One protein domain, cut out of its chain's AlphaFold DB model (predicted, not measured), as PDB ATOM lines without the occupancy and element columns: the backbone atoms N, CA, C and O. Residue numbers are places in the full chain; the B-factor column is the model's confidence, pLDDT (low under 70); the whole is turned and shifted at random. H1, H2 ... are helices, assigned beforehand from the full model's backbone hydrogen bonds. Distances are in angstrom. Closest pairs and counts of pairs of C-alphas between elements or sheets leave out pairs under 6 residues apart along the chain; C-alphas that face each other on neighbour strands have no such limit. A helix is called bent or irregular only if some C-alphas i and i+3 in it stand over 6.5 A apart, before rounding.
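What this domain is: This is residues 41 to 80 of the 620 residues of the protein "RNA polymerase i specific transcription initiation factor" of Ustilaginoidea virens (UniProt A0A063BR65). Two helices of equal length, H2 and H3, meet near their ends to make a wide, open V, and the one-turn helix H1 sits at the far end of the H2 arm. The arms do not fold back on each other, and there is no core: residues 41 to 80 stand free along the whole printed part. The printed part has 40 residues with three named helices in the order H1, H2, H3 and no named strand; the class is all helix, with 36 residues in the helices. The whole is extended, with a radius of gyration of the C-alphas of 15.5 A, and the C-alphas span 46 by 21 by 6 A.

Where its parts are: H1 takes residues 41 to 44 and begins with C-alpha 41 at (375.381, 335.201, 383.903). After Thr 45, H2 takes residues 46 to 61 and is 22.2 A long from first to last C-alpha; its C-alpha 46 is at (379.174, 335.846, 376.674). After Asp 62, H3 takes residues 63 to 78 and is 22.5 A long, ending with C-alpha 78 at (354.436, 315.201, 350.163). H2 and H3 are the longest helices, with 16 residues each. No helix is bent.

How they stand to each other: H1 and H2 meet only through their link. H1 and H3 are apart. H2 and H3 are close but not clearly touching, with 2 pairs of C-alphas within 8 A; their closest C-alphas are those of Glu 60 and Asn 66, 7.1 A apart. The lines of H2 and H3 are about perpendicular, but only just, at 72 degrees, and their centres are 22.2 A apart. In H2 and H3 every pair of O of residue i and N of residue i+4 is within hydrogen-bond range. H1, with four residues, is too short for such a pair, and its one pair of O of residue i and N of residue i+3 is not within range.

The domain as a whole: The two C-alphas farthest apart are those of Glu 43 and Asn 79, at 45.6 A. The C-alphas of Trp 41 and Pro 80, the first and last printed, are 42.5 A apart. The printed part has no cut. Both links, H1 to H2 and H2 to H3, are tight, with one residue each. The mean pLDDT of the printed part is 80.9; it is 89 in H1, 84 in H2 and 77 in H3. The model's confidence is low, under 70, at residues 60 to 61, which belong to H2, and at residue 80.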
ATOM      1  N   TRP A  41     375.548 336.410 384.730       86.25
ATOM      2  CA  TRP A  41     375.381 335.201 383.903       86.25
ATOM      3  C   TRP A  41     375.555 335.463 382.403       86.25
ATOM      4  O   TRP A  41     376.094 334.633 381.674       86.25
ATOM      5  N   ARG A  42     375.086 336.613 381.905       88.62
ATOM      6  CA  ARG A  42     375.267 336.999 380.498       88.62
ATOM      7  C   ARG A  42     376.723 337.346 380.199       88.62
ATOM      8  O   ARG A  42     377.131 337.123 379.066       88.62
ATOM      9  N   GLU A  43     377.468 337.890 381.148       91.06
ATOM     10  CA  GLU A  43     378.899 338.167 381.007       91.06
ATOM     11  C   GLU A  43     379.708 336.865 381.009       91.06
ATOM     12  O   GLU A  43     380.468 336.646 380.075       91.06
ATOM     13  N   LEU A  44     379.444 335.938 381.935       90.00
ATOM     14  CA  LEU A  44     380.083 334.613 381.961       90.00
ATOM     15  C   LEU A  44     379.775 333.795 380.692       90.00
ATOM     16  O   LEU A  44     380.678 333.343 379.998       90.00
ATOM     17  N   THR A  45     378.502 333.696 380.296       91.81
ATOM     18  CA  THR A  45     378.090 332.996 379.057       91.81
ATOM     19  C   THR A  45     378.276 333.839 377.786       91.81
ATOM     20  O   THR A  45     377.686 333.555 376.739       91.81
ATOM     21  N   LEU A  46     379.003 334.961 377.832       92.38
ATOM     22  CA  LEU A  46     379.174 335.846 376.674       92.38
ATOM     23  C   LEU A  46     379.967 335.161 375.560       92.38
ATOM     24  O   LEU A  46     379.576 335.263 374.394       92.38
ATOM     25  N   GLU A  47     381.039 334.461 375.918       93.56
ATOM     26  CA  GLU A  47     381.922 333.771 374.977       93.56
ATOM     27  C   GLU A  47     381.227 332.562 374.361       93.56
ATOM     28  O   GLU A  47     381.102 332.495 373.140       93.56
ATOM     29  N   GLU A  48     380.629 331.697 375.184       93.25
ATOM     30  CA  GLU A  48     379.811 330.563 374.738       93.25
ATOM     31  C   GLU A  48     378.709 330.993 373.761       93.25
ATOM     32  O   GLU A  48     378.501 330.370 372.722       93.25
ATOM     33  N   ARG A  49     378.013 332.104 374.041       90.62
ATOM     34  CA  ARG A  49     376.951 332.619 373.162       90.62
ATOM     35  C   ARG A  49     377.495 333.317 371.916       90.62
ATOM     36  O   ARG A  49     376.767 333.412 370.930       90.62
ATOM     37  N   ARG A  50     378.733 333.826 371.924       91.75
ATOM     38  CA  ARG A  50     379.423 334.294 370.706       91.75
ATOM     39  C   ARG A  50     379.843 333.103 369.844       91.75
ATOM     40  O   ARG A  50     379.531 333.109 368.657       91.75
ATOM     41  N   LEU A  51     380.439 332.075 370.448       94.00
ATOM     42  CA  LEU A  51     380.829 330.817 369.809       94.00
ATOM     43  C   LEU A  51     379.614 330.089 369.220       94.00
ATOM     44  O   LEU A  51     379.614 329.716 368.054       94.00
ATOM     45  N   TRP A  52     378.519 329.965 369.967       87.31
ATOM     46  CA  TRP A  52     377.291 329.353 369.460       87.31
ATOM     47  C   TRP A  52     376.715 330.123 368.262       87.31
ATOM     48  O   TRP A  52     376.332 329.514 367.265       87.31
ATOM     49  N   ARG A  53     376.726 331.466 368.296       84.44
ATOM     50  CA  ARG A  53     376.314 332.299 367.150       84.44
ATOM     51  C   ARG A  53     377.258 332.183 365.954       84.44
ATOM     52  O   ARG A  53     376.780 332.293 364.827       84.44
ATOM     53  N   SER A  54     378.563 331.994 366.161       88.00
ATOM     54  CA  SER A  54     379.510 331.802 365.055       88.00
ATOM     55  C   SER A  54     379.330 330.424 364.417       88.00
ATOM     56  O   SER A  54     379.189 330.349 363.199       88.00
ATOM     57  N   LEU A  55     379.202 329.360 365.217       85.94
ATOM     58  CA  LEU A  55     378.870 328.012 364.744       85.94
ATOM     59  C   LEU A  55     377.514 327.963 364.031       85.94
ATOM     60  O   LEU A  55     377.386 327.306 362.995       85.94
ATOM     61  N   GLU A  56     376.501 328.665 364.548       77.69
ATOM     62  CA  GLU A  56     375.217 328.756 363.859       77.69
ATOM     63  C   GLU A  56     375.370 329.505 362.532       77.69
ATOM     64  O   GLU A  56     374.977 328.938 361.516       77.69
ATOM     65  N   SER A  57     376.037 330.669 362.502       77.00
ATOM     66  CA  SER A  57     376.312 331.402 361.255       77.00
ATOM     67  C   SER A  57     377.033 330.539 360.221       77.00
ATOM     68  O   SER A  57     376.612 330.530 359.073       77.00
ATOM     69  N   LEU A  58     378.066 329.781 360.603       80.19
ATOM     70  CA  LEU A  58     378.757 328.864 359.689       80.19
ATOM     71  C   LEU A  58     377.800 327.786 359.146       80.19
ATOM     72  O   LEU A  58     377.784 327.512 357.950       80.19
ATOM     73  N   SER A  59     376.925 327.232 359.994       70.44
ATOM     74  CA  SER A  59     375.923 326.232 359.582       70.44
ATOM     75  C   SER A  59     374.684 326.793 358.857       70.44
ATOM     76  O   SER A  59     373.856 326.018 358.361       70.44
ATOM     77  N   GLU A  60     374.531 328.120 358.838       66.50
ATOM     78  CA  GLU A  60     373.572 328.881 358.030       66.50
ATOM     79  C   GLU A  60     374.177 329.327 356.695       66.50
ATOM     80  O   GLU A  60     373.447 329.440 355.712       66.50
ATOM     81  N   ASP A  61     375.485 329.581 356.661       68.19
ATOM     82  CA  ASP A  61     376.237 329.913 355.454       68.19
ATOM     83  C   ASP A  61     376.484 328.661 354.577       68.19
ATOM     84  O   ASP A  61     376.640 328.790 353.362       68.19
ATOM     85  N   ASP A  62     376.390 327.446 355.143       75.62
ATOM     86  CA  ASP A  62     376.309 326.183 354.393       75.62
ATOM     87  C   ASP A  62     375.002 326.074 353.572       75.62
ATOM     88  O   ASP A  62     373.908 325.756 354.060       75.62
ATOM     89  N   LEU A  63     375.143 326.318 352.269       74.50
ATOM     90  CA  LEU A  63     374.104 326.169 351.255       74.50
ATOM     91  C   LEU A  63     373.561 324.734 351.150       74.50
ATOM     92  O   LEU A  63     372.348 324.552 351.021       74.50
ATOM     93  N   ALA A  64     374.433 323.726 351.166       76.75
ATOM     94  CA  ALA A  64     374.066 322.344 350.878       76.75
ATOM     95  C   ALA A  64     373.198 321.771 352.002       76.75
ATOM     96  O   ALA A  64     372.115 321.237 351.737       76.75
ATOM     97  N   ALA A  65     373.595 321.988 353.261       77.06
ATOM     98  CA  ALA A  65     372.771 321.621 354.407       77.06
ATOM     99  C   ALA A  65     371.411 322.334 354.388       77.06
ATOM    100  O   ALA A  65     370.391 321.715 354.690       77.06
ATOM    101  N   ASN A  66     371.351 323.609 353.991       77.31
ATOM    102  CA  ASN A  66     370.083 324.333 353.866       77.31
ATOM    103  C   ASN A  66     369.174 323.783 352.758       77.31
ATOM    104  O   ASN A  66     367.976 323.609 352.988       77.31
ATOM    105  N   LEU A  67     369.716 323.459 351.581       78.88
ATOM    106  CA  LEU A  67     368.942 322.838 350.503       78.88
ATOM    107  C   LEU A  67     368.416 321.456 350.909       78.88
ATOM    108  O   LEU A  67     367.248 321.161 350.661       78.88
ATOM    109  N   TYR A  68     369.224 320.650 351.604       78.44
ATOM    110  CA  TYR A  68     368.800 319.351 352.129       78.44
ATOM    111  C   TYR A  68     367.730 319.479 353.229       78.44
ATOM    112  O   TYR A  68     366.723 318.773 353.189       78.44
ATOM    113  N   ARG A  69     367.861 320.444 354.157       75.81
ATOM    114  CA  ARG A  69     366.807 320.782 355.141       75.81
ATOM    115  C   ARG A  69     365.487 321.132 354.439       75.81
ATOM    116  O   ARG A  69     364.431 320.651 354.841       75.81
ATOM    117  N   VAL A  70     365.536 321.931 353.369       82.25
ATOM    118  CA  VAL A  70     364.344 322.277 352.575       82.25
ATOM    119  C   VAL A  70     363.788 321.074 351.815       82.25
ATOM    120  O   VAL A  70     362.569 320.930 351.746       82.25
ATOM    121  N   PHE A  71     364.642 320.200 351.282       81.19
ATOM    122  CA  PHE A  71     364.219 318.951 350.656       81.19
ATOM    123  C   PHE A  71     363.465 318.058 351.648       81.19
ATOM    124  O   PHE A  71     362.334 317.690 351.351       81.19
ATOM    125  N   LEU A  72     364.013 317.804 352.844       78.19
ATOM    126  CA  LEU A  72     363.350 317.002 353.881       78.19
ATOM    127  C   LEU A  72     361.973 317.564 354.260       78.19
ATOM    128  O   LEU A  72     361.007 316.815 354.362       78.19
ATOM    129  N   LEU A  73     361.853 318.886 354.418       78.44
ATOM    130  CA  LEU A  73     360.570 319.530 354.718       78.44
ATOM    131  C   LEU A  73     359.581 319.459 353.536       78.44
ATOM    132  O   LEU A  73     358.375 319.336 353.748       78.44
ATOM    133  N   LYS A  74     360.062 319.522 352.285       78.31
ATOM    134  CA  LYS A  74     359.227 319.333 351.083       78.31
ATOM    135  C   LYS A  74     358.824 317.871 350.876       78.31
ATOM    136  O   LYS A  74     357.738 317.632 350.362       78.31
ATOM    137  N   ASP A  75     359.661 316.916 351.267       76.19
ATOM    138  CA  ASP A  75     359.358 315.486 351.216       76.19
ATOM    139  C   ASP A  75     358.342 315.097 352.298       76.19
ATOM    140  O   ASP A  75     357.304 314.531 351.980       76.19
ATOM    141  N   GLN A  76     358.524 315.550 353.543       71.94
ATOM    142  CA  GLN A  76     357.525 315.403 354.614       71.94
ATOM    143  C   GLN A  76     356.166 316.023 354.247       71.94
ATOM    144  O   GLN A  76     355.121 315.463 354.568       71.94
ATOM    145  N   ALA A  77     356.158 317.154 353.531       73.94
ATOM    146  CA  ALA A  77     354.925 317.768 353.038       73.94
ATOM    147  C   ALA A  77     354.248 316.987 351.890       73.94
ATOM    148  O   ALA A  77     353.048 317.154 351.683       73.94
ATOM    149  N   LYS A  78     354.987 316.146 351.154       75.56
ATOM    150  CA  LYS A  78     354.436 315.201 350.163       75.56
ATOM    151  C   LYS A  78     353.995 313.884 350.808       75.56
ATOM    152  O   LYS A  78     352.990 313.313 350.402       75.56
ATOM    153  N   ASN A  79     354.745 313.428 351.810       71.38
ATOM    154  CA  ASN A  79     354.658 312.112 352.431       71.38
ATOM    155  C   ASN A  79     354.326 312.225 353.935       71.38
ATOM    156  O   ASN A  79     355.169 311.908 354.776       71.38
ATOM    157  N   PRO A  80     353.090 312.611 354.318       65.38
ATOM    158  CA  PRO A  80     352.703 312.814 355.722       65.38
ATOM    159  C   PRO A  80     352.664 311.525 356.568       65.38
ATOM    160  O   PRO A  80     352.393 311.591 357.762       65.38
TER     161      PRO A  80